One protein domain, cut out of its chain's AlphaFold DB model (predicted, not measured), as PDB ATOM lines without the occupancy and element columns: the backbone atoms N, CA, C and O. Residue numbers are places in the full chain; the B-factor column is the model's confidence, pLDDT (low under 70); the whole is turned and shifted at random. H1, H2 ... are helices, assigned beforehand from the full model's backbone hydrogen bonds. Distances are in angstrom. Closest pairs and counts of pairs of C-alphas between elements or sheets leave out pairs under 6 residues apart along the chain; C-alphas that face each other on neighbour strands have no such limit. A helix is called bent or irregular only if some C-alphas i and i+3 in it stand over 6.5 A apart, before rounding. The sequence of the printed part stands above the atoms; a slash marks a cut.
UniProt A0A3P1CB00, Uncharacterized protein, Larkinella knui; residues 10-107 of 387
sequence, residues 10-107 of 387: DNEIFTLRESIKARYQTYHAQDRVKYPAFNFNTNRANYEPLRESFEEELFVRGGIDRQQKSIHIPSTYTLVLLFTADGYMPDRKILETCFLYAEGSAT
ATOM      1  N   ASP A  10      88.403 135.909 178.979       76.50
ATOM      2  CA  ASP A  10      87.649 135.020 178.093       76.50
ATOM      3  C   ASP A  10      86.919 135.768 176.968       76.50
ATOM      4  O   ASP A  10      86.846 135.272 175.842       76.50
ATOM      5  N   ASN A  11      86.406 136.977 177.234       84.56
ATOM      6  CA  ASN A  11      85.686 137.749 176.219       84.56
ATOM      7  C   ASN A  11      86.643 138.345 175.174       84.56
ATOM      8  O   ASN A  11      86.324 138.396 173.985       84.56
ATOM      9  N   GLU A  12      87.839 138.755 175.600       88.06
ATOM     10  CA  GLU A  12      88.877 139.265 174.698       88.06
ATOM     11  C   GLU A  12      89.383 138.162 173.769       88.06
ATOM     12  O   GLU A  12      89.475 138.373 172.561       88.06
ATOM     13  N   ILE A  13      89.626 136.958 174.297       91.94
ATOM     14  CA  ILE A  13      90.063 135.820 173.483       91.94
ATOM     15  C   ILE A  13      88.974 135.349 172.525       91.94
ATOM     16  O   ILE A  13      89.275 135.059 171.366       91.94
ATOM     17  N   PHE A  14      87.712 135.310 172.958       91.56
ATOM     18  CA  PHE A  14      86.603 135.027 172.050       91.56
ATOM     19  C   PHE A  14      86.540 136.049 170.907       91.56
ATOM     20  O   PHE A  14      86.516 135.667 169.737       91.56
ATOM     21  N   THR A  15      86.596 137.341 171.238       93.50
ATOM     22  CA  THR A  15      86.574 138.426 170.247       93.50
ATOM     23  C   THR A  15      87.751 138.315 169.278       93.50
ATOM     24  O   THR A  15      87.564 138.394 168.066       93.50
ATOM     25  N   LEU A  16      88.955 138.047 169.788       95.31
ATOM     26  CA  LEU A  16      90.148 137.846 168.972       95.31
ATOM     27  C   LEU A  16      89.997 136.657 168.011       95.31
ATOM     28  O   LEU A  16      90.320 136.783 166.831       95.31
ATOM     29  N   ARG A  17      89.481 135.512 168.485       96.19
ATOM     30  CA  ARG A  17      89.215 134.328 167.644       96.19
ATOM     31  C   ARG A  17      88.291 134.684 166.481       96.19
ATOM     32  O   ARG A  17      88.600 134.345 165.339       96.19
ATOM     33  N   GLU A  18      87.185 135.375 166.751       95.25
ATOM     34  CA  GLU A  18      86.235 135.780 165.709       95.25
ATOM     35  C   GLU A  18      86.845 136.789 164.726       95.25
ATOM     36  O   GLU A  18      86.675 136.642 163.515       95.25
ATOM     37  N   SER A  19      87.649 137.740 165.203       96.19
ATOM     38  CA  SER A  19      88.347 138.691 164.330       96.19
ATOM     39  C   SER A  19      89.386 138.011 163.428       96.19
ATOM     40  O   SER A  19      89.455 138.309 162.235       96.19
ATOM     41  N   ILE A  20      90.140 137.028 163.937       97.25
ATOM     42  CA  ILE A  20      91.061 136.217 163.120       97.25
ATOM     43  C   ILE A  20      90.287 135.448 162.037       97.25
ATOM     44  O   ILE A  20      90.721 135.419 160.882       97.25
ATOM     45  N   LYS A  21      89.133 134.847 162.383       96.81
ATOM     46  CA  LYS A  21      88.261 134.154 161.415       96.81
ATOM     47  C   LYS A  21      87.794 135.104 160.315       96.81
ATOM     48  O   LYS A  21      87.925 134.774 159.137       96.81
ATOM     49  N   ALA A  22      87.299 136.283 160.686       96.25
ATOM     50  CA  ALA A  22      86.831 137.295 159.743       96.25
ATOM     51  C   ALA A  22      87.958 137.788 158.815       96.25
ATOM     52  O   ALA A  22      87.777 137.876 157.595       96.25
ATOM     53  N   ARG A  23      89.160 138.030 159.360       96.00
ATOM     54  CA  ARG A  23      90.333 138.403 158.554       96.00
ATOM     55  C   ARG A  23      90.699 137.298 157.567       96.00
ATOM     56  O   ARG A  23      90.871 137.567 156.381       96.00
ATOM     57  N   TYR A  24      90.736 136.044 158.018       97.38
ATOM     58  CA  TYR A  24      91.011 134.907 157.138       97.38
ATOM     59  C   TYR A  24      89.966 134.747 156.025       97.38
ATOM     60  O   TYR A  24      90.321 134.480 154.880       97.38
ATOM     61  N   GLN A  25      88.682 134.974 156.317       95.94
ATOM     62  CA  GLN A  25      87.627 134.959 155.297       95.94
ATOM     63  C   GLN A  25      87.856 136.016 154.207       95.94
ATOM     64  O   GLN A  25      87.565 135.753 153.041       95.94
ATOM     65  N   THR A  26      88.435 137.171 154.553       96.38
ATOM     66  CA  THR A  26      88.844 138.184 153.564       96.38
ATOM     67  C   THR A  26      89.928 137.643 152.630       96.38
ATOM     68  O   THR A  26      89.812 137.781 151.413       96.38
ATOM     69  N   TYR A  27      90.945 136.969 153.173       95.88
ATOM     70  CA  TYR A  27      91.984 136.307 152.378       95.88
ATOM     71  C   TYR A  27      91.420 135.195 151.488       95.88
ATOM     72  O   TYR A  27      91.718 135.155 150.295       95.88
ATOM     73  N   HIS A  28      90.542 134.350 152.034       95.62
ATOM     74  CA  HIS A  28      89.830 133.321 151.277       95.62
ATOM     75  C   HIS A  28      89.022 133.918 150.116       95.62
ATOM     76  O   HIS A  28      89.039 133.391 149.008       95.62
ATOM     77  N   ALA A  29      88.321 135.032 150.343       95.69
ATOM     78  CA  ALA A  29      87.547 135.699 149.301       95.69
ATOM     79  C   ALA A  29      88.433 136.292 148.190       95.69
ATOM     80  O   ALA A  29      88.012 136.299 147.034       95.69
ATOM     81  N   GLN A  30      89.636 136.766 148.531       96.31
ATOM     82  CA  GLN A  30      90.599 137.332 147.581       96.31
ATOM     83  C   GLN A  30      91.293 136.258 146.732       96.31
ATOM     84  O   GLN A  30      91.435 136.441 145.524       96.31
ATOM     85  N   ASP A  31      91.703 135.143 147.340       96.81
ATOM     86  CA  ASP A  31      92.365 134.031 146.651       96.81
ATOM     87  C   ASP A  31      91.992 132.686 147.291       96.81
ATOM     88  O   ASP A  31      92.626 132.206 148.234       96.81
ATOM     89  N   ARG A  32      90.953 132.048 146.741       96.69
ATOM     90  CA  ARG A  32      90.432 130.758 147.228       96.69
ATOM     91  C   ARG A  32      91.380 129.586 146.995       96.69
ATOM     92  O   ARG A  32      91.200 128.548 147.626       96.69
ATOM     93  N   VAL A  33      92.315 129.715 146.051       94.44
ATOM     94  CA  VAL A  33      93.262 128.643 145.717       94.44
ATOM     95  C   VAL A  33      94.394 128.645 146.735       94.44
ATOM     96  O   VAL A  33      94.720 127.589 147.271       94.44
ATOM     97  N   LYS A  34      94.950 129.824 147.039       95.75
ATOM     98  CA  LYS A  34      96.001 129.982 148.053       95.75
ATOM     99  C   LYS A  34      95.460 129.822 149.477       95.75
ATOM    100  O   LYS A  34      96.090 129.169 150.300       95.75
ATOM    101  N   TYR A  35      94.276 130.364 149.758       96.81
ATOM    102  CA  TYR A  35      93.642 130.319 151.078       96.81
ATOM    103  C   TYR A  35      92.324 129.538 151.006       96.81
ATOM    104  O   TYR A  35      91.255 130.147 150.947       96.81
ATOM    105  N   PRO A  36      92.351 128.195 150.953       95.81
ATOM    106  CA  PRO A  36      91.140 127.387 150.845       95.81
ATOM    107  C   PRO A  36      90.261 127.489 152.096       95.81
ATOM    108  O   PRO A  36      90.732 127.732 153.204       95.81
ATOM    109  N   ALA A  37      88.959 127.252 151.934       94.06
ATOM    110  CA  ALA A  37      88.059 127.163 153.078       94.06
ATOM    111  C   ALA A  37      88.468 125.979 153.969       94.06
ATOM    112  O   ALA A  37      88.688 124.872 153.472       94.06
ATOM    113  N   PHE A  38      88.537 126.195 155.282       92.12
ATOM    114  CA  PHE A  38      88.806 125.125 156.238       92.12
ATOM    115  C   PHE A  38      87.997 125.296 157.525       92.12
ATOM    116  O   PHE A  38      87.529 126.385 157.860       92.12
ATOM    117  N   ASN A  39      87.842 124.185 158.250       89.81
ATOM    118  CA  ASN A  39      87.138 124.144 159.526       89.81
ATOM    119  C   ASN A  39      88.128 124.270 160.686       89.81
ATOM    120  O   ASN A  39      89.074 123.483 160.781       89.81
ATOM    121  N   PHE A  40      87.857 125.204 161.597       91.81
ATOM    122  CA  PHE A  40      88.578 125.371 162.858       91.81
ATOM    123  C   PHE A  40      88.309 124.159 163.766       91.81
ATOM    124  O   PHE A  40      87.274 124.075 164.423       91.81
ATOM    125  N   ASN A  41      89.205 123.172 163.730       91.31
ATOM    126  CA  ASN A  41      89.105 121.913 164.473       91.31
ATOM    127  C   ASN A  41      90.474 121.487 165.031       91.31
ATOM    128  O   ASN A  41      91.403 122.286 165.071       91.31
ATOM    129  N   THR A  42      90.612 120.249 165.503       83.69
ATOM    130  CA  THR A  42      91.848 119.764 166.142       83.69
ATOM    131  C   THR A  42      92.921 119.287 165.154       83.69
ATOM    132  O   THR A  42      94.030 118.941 165.566       83.69
ATOM    133  N   ASN A  43      92.641 119.259 163.845       84.69
ATOM    134  CA  ASN A  43      93.608 118.823 162.841       84.69
ATOM    135  C   ASN A  43      94.583 119.953 162.489       84.69
ATOM    136  O   ASN A  43      94.252 120.873 161.743       84.69
ATOM    137  N   ARG A  44      95.827 119.822 162.955       90.94
ATOM    138  CA  ARG A  44      96.915 120.781 162.726       90.94
ATOM    139  C   ARG A  44      97.140 121.142 161.258       90.94
ATOM    140  O   ARG A  44      97.425 122.300 160.970       90.94
ATOM    141  N   ALA A  45      96.998 120.185 160.339       86.00
ATOM    142  CA  ALA A  45      97.252 120.428 158.918       86.00
ATOM    143  C   ALA A  45      96.287 121.462 158.310       86.00
ATOM    144  O   ALA A  45      96.648 122.152 157.364       86.00
ATOM    145  N   ASN A  46      95.087 121.614 158.882       90.94
ATOM    146  CA  ASN A  46      94.091 122.565 158.389       90.94
ATOM    147  C   ASN A  46      94.476 124.028 158.646       90.94
ATOM    148  O   ASN A  46      93.926 124.914 158.006       90.94
ATOM    149  N   TYR A  47      95.412 124.291 159.563       96.94
ATOM    150  CA  TYR A  47      95.804 125.647 159.953       96.94
ATOM    151  C   TYR A  47      96.991 126.186 159.159       96.94
ATOM    152  O   TYR A  47      97.368 127.337 159.364       96.94
ATOM    153  N   GLU A  48      97.590 125.391 158.266       96.56
ATOM    154  CA  GLU A  48      98.716 125.855 157.448       96.56
ATOM    155  C   GLU A  48      98.327 127.071 156.585       96.56
ATOM    156  O   GLU A  48      99.016 128.086 156.678       96.56
ATOM    157  N   PRO A  49      97.170 127.079 155.889       97.19
ATOM    158  CA  PRO A  49      96.732 128.259 155.143       97.19
ATOM    159  C   PRO A  49      96.484 129.497 156.017       97.19
ATOM    160  O   PRO A  49      96.722 130.618 155.575       97.19
ATOM    161  N   LEU A  50      96.005 129.317 157.257       97.88
ATOM    162  CA  LEU A  50      95.855 130.427 158.205       97.88
ATOM    163  C   LEU A  50      97.222 130.961 158.636       97.88
ATOM    164  O   LEU A  50      97.426 132.164 158.694       97.88
ATOM    165  N   ARG A  51      98.189 130.084 158.909       97.88
ATOM    166  CA  ARG A  51      99.557 130.504 159.233       97.88
ATOM    167  C   ARG A  51     100.189 131.290 158.079       97.88
ATOM    168  O   ARG A  51     100.849 132.298 158.312       97.88
ATOM    169  N   GLU A  52      99.963 130.863 156.839       97.12
ATOM    170  CA  GLU A  52     100.432 131.575 155.646       97.12
ATOM    171  C   GLU A  52      99.765 132.946 155.472       97.12
ATOM    172  O   GLU A  52     100.424 133.893 155.039       97.12
ATOM    173  N   SER A  53      98.483 133.101 155.828       97.50
ATOM    174  CA  SER A  53      97.830 134.416 155.765       97.50
ATOM    175  C   SER A  53      98.394 135.388 156.803       97.50
ATOM    176  O   SER A  53      98.482 136.578 156.517       97.50
ATOM    177  N   PHE A  54      98.850 134.903 157.964       97.56
ATOM    178  CA  PHE A  54      99.594 135.716 158.933       97.56
ATOM    179  C   PHE A  54     100.912 136.248 158.358       97.56
ATOM    180  O   PHE A  54     101.216 137.430 158.514       97.56
ATOM    181  N   GLU A  55     101.693 135.395 157.687       96.25
ATOM    182  CA  GLU A  55     102.942 135.824 157.041       96.25
ATOM    183  C   GLU A  55     102.685 136.854 155.933       96.25
ATOM    184  O   GLU A  55     103.411 137.845 155.826       96.25
ATOM    185  N   GLU A  56     101.643 136.637 155.129       95.88
ATOM    186  CA  GLU A  56     101.228 137.559 154.074       95.88
ATOM    187  C   GLU A  56     100.789 138.916 154.646       95.88
ATOM    188  O   GLU A  56     101.243 139.961 154.184       95.88
ATOM    189  N   GLU A  57      99.924 138.923 155.660       95.44
ATOM    190  CA  GLU A  57      99.422 140.149 156.289       95.44
ATOM    191  C   GLU A  57     100.553 140.965 156.912       95.44
ATOM    192  O   GLU A  57     100.683 142.152 156.634       95.44
ATOM    193  N   LEU A  58     101.396 140.340 157.732       94.62
ATOM    194  CA  LEU A  58     102.342 141.082 158.560       94.62
ATOM    195  C   LEU A  58     103.623 141.438 157.804       94.62
ATOM    196  O   LEU A  58     104.106 142.565 157.912       94.62
ATOM    197  N   PHE A  59     104.168 140.507 157.018       94.69
ATOM    198  CA  PHE A  59     105.457 140.718 156.359       94.69
ATOM    199  C   PHE A  59     105.319 141.243 154.932       94.69
ATOM    200  O   PHE A  59     106.127 142.070 154.518       94.69
ATOM    201  N   VAL A  60     104.321 140.780 154.169       93.75
ATOM    202  CA  VAL A  60     104.164 141.192 152.762       93.75
ATOM    203  C   VAL A  60     103.361 142.484 152.661       93.75
ATOM    204  O   VAL A  60     103.833 143.444 152.057       93.75
ATOM    205  N   ARG A  61     102.170 142.540 153.270       92.56
ATOM    206  CA  ARG A  61     101.301 143.728 153.219       92.56
ATOM    207  C   ARG A  61     101.694 144.781 154.244       92.56
ATOM    208  O   ARG A  61     101.825 145.949 153.900       92.56
ATOM    209  N   GLY A  62     101.925 144.360 155.484       91.12
ATOM    210  CA  GLY A  62     102.313 145.239 156.583       91.12
ATOM    211  C   GLY A  62     103.754 145.743 156.497       91.12
ATOM    212  O   GLY A  62     104.096 146.683 157.210       91.12
ATOM    213  N   GLY A  63     104.590 145.131 155.646       91.81
ATOM    214  CA  GLY A  63     105.986 145.523 155.436       91.81
ATOM    215  C   GLY A  63     106.872 145.371 156.672       91.81
ATOM    216  O   GLY A  63     107.916 146.017 156.756       91.81
ATOM    217  N   ILE A  64     106.460 144.564 157.654       90.88
ATOM    218  CA  ILE A  64     107.222 144.385 158.886       90.88
ATOM    219  C   ILE A  64     108.451 143.521 158.589       90.88
ATOM    220  O   ILE A  64     108.360 142.493 157.916       90.88
ATOM    221  N   ASP A  65     109.617 143.928 159.088       91.69
ATOM    222  CA  ASP A  65     110.845 143.158 158.901       91.69
ATOM    223  C   ASP A  65     110.762 141.827 159.667       91.69
ATOM    224  O   ASP A  65     110.498 141.790 160.872       91.69
ATOM    225  N   ARG A  66     111.052 140.716 158.979       90.50
ATOM    226  CA  ARG A  66     111.128 139.370 159.571       90.50
ATOM    227  C   ARG A  66     112.172 139.272 160.685       90.50
ATOM    228  O   ARG A  66     112.079 138.379 161.524       90.50
ATOM    229  N   GLN A  67     113.172 140.154 160.701       89.31
ATOM    230  CA  GLN A  67     114.188 140.201 161.755       89.31
ATOM    231  C   GLN A  67     113.693 140.880 163.043       89.31
ATOM    232  O   GLN A  67     114.360 140.801 164.083       89.31
ATOM    233  N   GLN A  68     112.523 141.525 163.016       85.44
ATOM    234  CA  GLN A  68     111.968 142.199 164.179       85.44
ATOM    235  C   GLN A  68     111.510 141.177 165.233       85.44
ATOM    236  O   GLN A  68     110.457 140.553 165.129       85.44
ATOM    237  N   LYS A  69     112.292 141.044 166.314       81.56
ATOM    238  CA  LYS A  69     112.099 140.057 167.401       81.56
ATOM    239  C   LYS A  69     110.781 140.178 168.191       81.56
ATOM    240  O   LYS A  69     110.563 139.389 169.118       81.56
ATOM    241  N   SER A  70     109.952 141.180 167.897       85.81
ATOM    242  CA  SER A  70     108.654 141.381 168.549       85.81
ATOM    243  C   SER A  70     107.528 140.565 167.918       85.81
ATOM    244  O   SER A  70     106.555 140.300 168.611       85.81
ATOM    245  N   ILE A  71     107.653 140.135 166.656       92.44
ATOM    246  CA  ILE A  71     106.611 139.347 165.982       92.44
ATOM    247  C   ILE A  71     106.971 137.868 166.014       92.44
ATOM    248  O   ILE A  71     108.076 137.475 165.641       92.44
ATOM    249  N   HIS A  72     106.022 137.044 166.448       94.81
ATOM    250  CA  HIS A  72     106.162 135.595 166.452       94.81
ATOM    251  C   HIS A  72     104.930 134.982 165.793       94.81
ATOM    252  O   HIS A  72     103.874 134.886 166.417       94.81
ATOM    253  N   ILE A  73     105.064 134.565 164.528       96.81
ATOM    254  CA  ILE A  73     103.965 133.912 163.809       96.81
ATOM    255  C   ILE A  73     103.563 132.646 164.576       96.81
ATOM    256  O   ILE A  73     104.417 131.777 164.784       96.81
ATOM    257  N   PRO A  74     102.296 132.517 165.005       96.88
ATOM    258  CA  PRO A  74     101.861 131.356 165.763       96.88
ATOM    259  C   PRO A  74     102.089 130.074 164.952       96.88
ATOM    260  O   PRO A  74     101.759 129.998 163.767       96.88
ATOM    261  N   SER A  75     102.633 129.035 165.586       97.44
ATOM    262  CA  SER A  75     102.727 127.726 164.934       97.44
ATOM    263  C   SER A  75     101.327 127.170 164.639       97.44
ATOM    264  O   SER A  75     100.366 127.495 165.337       97.44
ATOM    265  N   THR A  76     101.188 126.256 163.674       95.06
ATOM    266  CA  THR A  76      99.892 125.597 163.428       95.06
ATOM    267  C   THR A  76      99.354 124.858 164.653       95.06
ATOM    268  O   THR A  76      98.145 124.798 164.843       95.06
ATOM    269  N   TYR A  77     100.225 124.343 165.526       94.81
ATOM    270  CA  TYR A  77      99.806 123.745 166.796       94.81
ATOM    271  C   TYR A  77      99.251 124.797 167.768       94.81
ATOM    272  O   TYR A  77      98.198 124.593 168.362       94.81
ATOM    273  N   THR A  78      99.914 125.950 167.870       96.38
ATOM    274  CA  THR A  78      99.436 127.090 168.662       96.38
ATOM    275  C   THR A  78      98.084 127.592 168.164       96.38
ATOM    276  O   THR A  78      97.213 127.871 168.978       96.38
ATOM    277  N   LEU A  79      97.882 127.661 166.844       97.06
ATOM    278  CA  LEU A  79      96.598 128.041 166.255       97.06
ATOM    279  C   LEU A  79      95.504 127.015 166.577       97.06
ATOM    280  O   LEU A  79      94.418 127.417 166.976       97.06
ATOM    281  N   VAL A  80      95.787 125.709 166.485       94.06
ATOM    282  CA  VAL A  80      94.832 124.671 166.919       94.06
ATOM    283  C   VAL A  80      94.402 124.916 168.364       94.06
ATOM    284  O   VAL A  80      93.210 125.045 168.623       94.06
ATOM    285  N   LEU A  81      95.357 125.042 169.291       90.06
ATOM    286  CA  LEU A  81      95.053 125.291 170.702       90.06
ATOM    287  C   LEU A  81      94.264 126.590 170.888       90.06
ATOM    288  O   LEU A  81      93.260 126.596 171.597       90.06
ATOM    289  N   LEU A  82      94.655 127.660 170.190       95.81
ATOM    290  CA  LEU A  82      93.952 128.937 170.224       95.81
ATOM    291  C   LEU A  82      92.490 128.803 169.821       95.81
ATOM    292  O   LEU A  82      91.698 129.544 170.375       95.81
ATOM    293  N   PHE A  83      92.111 127.899 168.919       95.75
ATOM    294  CA  PHE A  83      90.724 127.768 168.460       95.75
ATOM    295  C   PHE A  83      89.928 126.633 169.107       95.75
ATOM    296  O   PHE A  83      88.701 126.708 169.102       95.75
ATOM    297  N   THR A  84      90.580 125.600 169.644       89.75
ATOM    298  CA  THR A  84      89.883 124.405 170.151       89.75
ATOM    299  C   THR A  84      90.054 124.140 171.636       89.75
ATOM    300  O   THR A  84      89.298 123.340 172.176       89.75
ATOM    301  N   ALA A  85      91.062 124.723 172.285       87.94
ATOM    302  CA  ALA A  85      91.256 124.554 173.718       87.94
ATOM    303  C   ALA A  85      90.608 125.727 174.461       87.94
ATOM    304  O   ALA A  85      91.005 126.890 174.315       87.94
ATOM    305  N   ASP A  86      89.587 125.420 175.254       84.62
ATOM    306  CA  ASP A  86      88.990 126.385 176.170       84.62
ATOM    307  C   ASP A  86      90.023 126.775 177.236       84.62
ATOM    308  O   ASP A  86      90.761 125.931 177.740       84.62
ATOM    309  N   GLY A  87      90.138 128.074 177.519       83.06
ATOM    310  CA  GLY A  87      91.112 128.609 178.478       83.06
ATOM    311  C   GLY A  87      92.566 128.672 177.991       83.06
ATOM    312  O   GLY A  87      93.426 129.162 178.723       83.06
ATOM    313  N   TYR A  88      92.882 128.227 176.766       89.94
ATOM    314  CA  TYR A  88      94.236 128.389 176.236       89.94
ATOM    315  C   TYR A  88      94.555 129.864 175.974       89.94
ATOM    316  O   TYR A  88      93.964 130.499 175.098       89.94
ATOM    317  N   MET A  89      95.547 130.372 176.705       91.38
ATOM    318  CA  MET A  89      96.108 131.706 176.532       91.38
ATOM    319  C   MET A  89      97.525 131.576 175.957       91.38
ATOM    320  O   MET A  89      98.405 131.041 176.640       91.38
ATOM    321  N   PRO A  90      97.777 132.012 174.710       91.00
ATOM    322  CA  PRO A  90      99.124 131.994 174.158       91.00
ATOM    323  C   PRO A  90     100.038 132.965 174.917       91.00
ATOM    324  O   PRO A  90      99.579 133.838 175.659       91.00
ATOM    325  N   ASP A  91     101.352 132.836 174.718       93.50
ATOM    326  CA  ASP A  91     102.285 133.817 175.264       93.50
ATOM    327  C   ASP A  91     102.000 135.226 174.719       93.50
ATOM    328  O   ASP A  91     101.403 135.411 173.656       93.50
ATOM    329  N   ARG A  92     102.460 136.239 175.457       91.31
ATOM    330  CA  ARG A  92     102.197 137.644 175.138       91.31
ATOM    331  C   ARG A  92     102.616 138.034 173.714       91.31
ATOM    332  O   ARG A  92     101.906 138.810 173.088       91.31
ATOM    333  N   LYS A  93     103.729 137.510 173.189       93.12
ATOM    334  CA  LYS A  93     104.229 137.887 171.853       93.12
ATOM    335  C   LYS A  93     103.362 137.300 170.745       93.12
ATOM    336  O   LYS A  93     103.073 137.972 169.756       93.12
ATOM    337  N   ILE A  94     102.940 136.050 170.914       95.50
ATOM    338  CA  ILE A  94     101.994 135.392 170.013       95.50
ATOM    339  C   ILE A  94     100.646 136.111 170.069       95.50
ATOM    340  O   ILE A  94     100.057 136.375 169.025       95.50
ATOM    341  N   LEU A  95     100.181 136.479 171.266       93.88
ATOM    342  CA  LEU A  95      98.925 137.199 171.439       93.88
ATOM    343  C   LEU A  95      98.956 138.572 170.745       93.88
ATOM    344  O   LEU A  95      98.058 138.876 169.967       93.88
ATOM    345  N   GLU A  96     100.019 139.356 170.949       93.25
ATOM    346  CA  GLU A  96     100.244 140.633 170.251       93.25
ATOM    347  C   GLU A  96     100.280 140.441 168.722       93.25
ATOM    348  O   GLU A  96      99.665 141.208 167.985       93.25
ATOM    349  N   THR A  97     100.919 139.370 168.235       95.69
ATOM    350  CA  THR A  97     100.937 139.022 166.802       95.69
ATOM    351  C   THR A  97      99.534 138.699 166.267       95.69
ATOM    352  O   THR A  97      99.174 139.126 165.171       95.69
ATOM    353  N   CYS A  98      98.720 137.974 167.038       96.56
ATOM    354  CA  CYS A  98      97.328 137.676 166.701       96.56
ATOM    355  C   CYS A  98      96.458 138.931 166.630       96.56
ATOM    356  O   CYS A  98      95.670 139.050 165.693       96.56
ATOM    357  N   PHE A  99      96.610 139.867 167.571       95.38
ATOM    358  CA  PHE A  99      95.899 141.147 167.532       95.38
ATOM    359  C   PHE A  99      96.285 141.965 166.298       95.38
ATOM    360  O   PHE A  99      95.404 142.390 165.557       95.38
ATOM    361  N   LEU A 100      97.586 142.085 166.005       94.25
ATOM    362  CA  LEU A 100      98.072 142.777 164.805       94.25
ATOM    363  C   LEU A 100      97.507 142.178 163.511       94.25
ATOM    364  O   LEU A 100      97.126 142.912 162.603       94.25
ATOM    365  N   TYR A 101      97.427 140.848 163.420       96.50
ATOM    366  CA  TYR A 101      96.806 140.183 162.275       96.50
ATOM    367  C   TYR A 101      95.302 140.472 162.184       96.50
ATOM    368  O   TYR A 101      94.788 140.774 161.109       96.50
ATOM    369  N   ALA A 102      94.589 140.365 163.306       96.38
ATOM    370  CA  ALA A 102      93.140 140.511 163.364       96.38
ATOM    371  C   ALA A 102      92.673 141.937 163.030       96.38
ATOM    372  O   ALA A 102      91.710 142.112 162.283       96.38
ATOM    373  N   GLU A 103      93.366 142.943 163.561       93.50
ATOM    374  CA  GLU A 103      93.053 144.363 163.365       93.50
ATOM    375  C   GLU A 103      93.597 144.900 162.029       93.50
ATOM    376  O   GLU A 103      93.052 145.854 161.472       93.50
ATOM    377  N   GLY A 104      94.614 144.237 161.466       84.00
ATOM    378  CA  GLY A 104      95.383 144.719 160.323       84.00
ATOM    379  C   GLY A 104      96.493 145.678 160.758       84.00
ATOM    380  O   GLY A 104      96.440 146.295 161.822       84.00
ATOM    381  N   SER A 105      97.537 145.808 159.937       66.69
ATOM    382  CA  SER A 105      98.639 146.726 160.247       66.69
ATOM    383  C   SER A 105      98.121 148.171 160.317       66.69
ATOM    384  O   SER A 105      97.502 148.667 159.376       66.69
ATOM    385  N   ALA A 106      98.394 148.873 161.424       49.88
ATOM    386  CA  ALA A 106      97.946 150.251 161.679       49.88
ATOM    387  C   ALA A 106      98.427 151.290 160.639       49.88
ATOM    388  O   ALA A 106      98.040 152.460 160.694       49.88
ATOM    389  N   THR A 107      99.250 150.883 159.672       53.22
ATOM    390  CA  THR A 107      99.639 151.695 158.515       53.22
ATOM    391  C   THR A 107      98.450 152.095 157.634       53.22
ATOM    392  O   THR A 107      98.510 153.161 157.026       53.22
TER     393      THR A 107
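This is residues 10 to 107 of the 387 residues of an uncharacterized protein of Larkinella knui (UniProt A0A3P1CB00). Four helices make a rounded cluster with crossed packing: the long H1 makes one side, H2 runs crosswise to it, and H4 packs on both, the centres of H1, H2 and H4 making a triangle. H3 packs across the first part of H2, at residues 44 to 51, while H4 meets H2 farther along, at residues 54 to 58. Residues 31 to 43 loop round the outside from H1 to H2. The printed part has 98 residues with four named helices, in the order H1, H2, H3, H4, and no named strand, and its class is all helix. It is compact, with a radius of gyration of the C-alphas of 12.6 A and spans of 33 by 32 by 21 A.

Begin with H1, residues 10 to 30, and look for H4, residues 92 to 103. They touch, closest at the C-alphas of Ile 20 and Ala 102, 4.8 A apart, and run the same way at a steep tilt of 50 degrees. H2, residues 44 to 61, only just touches H1, with 3 pairs of C-alphas within 8 A; the closest are those of Tyr 24 and Leu 50, 6.7 A apart, and the lines are about perpendicular at 78 degrees. H2 is the hub, touching three helices. It is irregular, with C-alphas 46 and 49 7.1 A apart, and its line is a rough one. H2 touches H3, residues 76 to 84, closest at the C-alphas of Tyr 47 and Thr 76, 5.4 A apart; at 73 degrees they are only just about perpendicular. H2 touches H4 with residues 54 to 58 alone, closest at the C-alphas of Phe 54 and Tyr 101, 6.2 A apart; at 72 degrees they too are only just about perpendicular. H1 and H3 are close but not clearly touching, with the closest C-alphas, those of Arg 17 and Phe 83, 6.8 A apart. H3 and H4 are apart. The helix packing is mostly crossed, meaning that the touching helices stand at large angles. In H1, H3 and H4 every O i to N i+4 pair is within hydrogen-bond range; in H2, 10 of 14 are.

Find C-alpha 10 at (87.649, 135.020, 178.093); from there H1 runs 30.7 A to C-alpha 30. H2 begins at C-alpha 44, at (96.915, 120.781, 162.726), and runs 25.2 A to C-alpha 61. H3 has 9 residues, from Thr 76 to Thr 84. H4 runs 16.4 A from Arg 92 to C-alpha 103, at (93.053, 144.363, 163.365).

The two C-alphas farthest apart, those of Thr 42 and Thr 107, are 33.7 A apart. The printed part has no cut. The links H1 to H2 and H2 to H3 are long, with 13 and 14 residues; the link H3 to H4, with 7, is short. The mean pLDDT of the printed part is 92.0, and residues 105 to 107 are under 70.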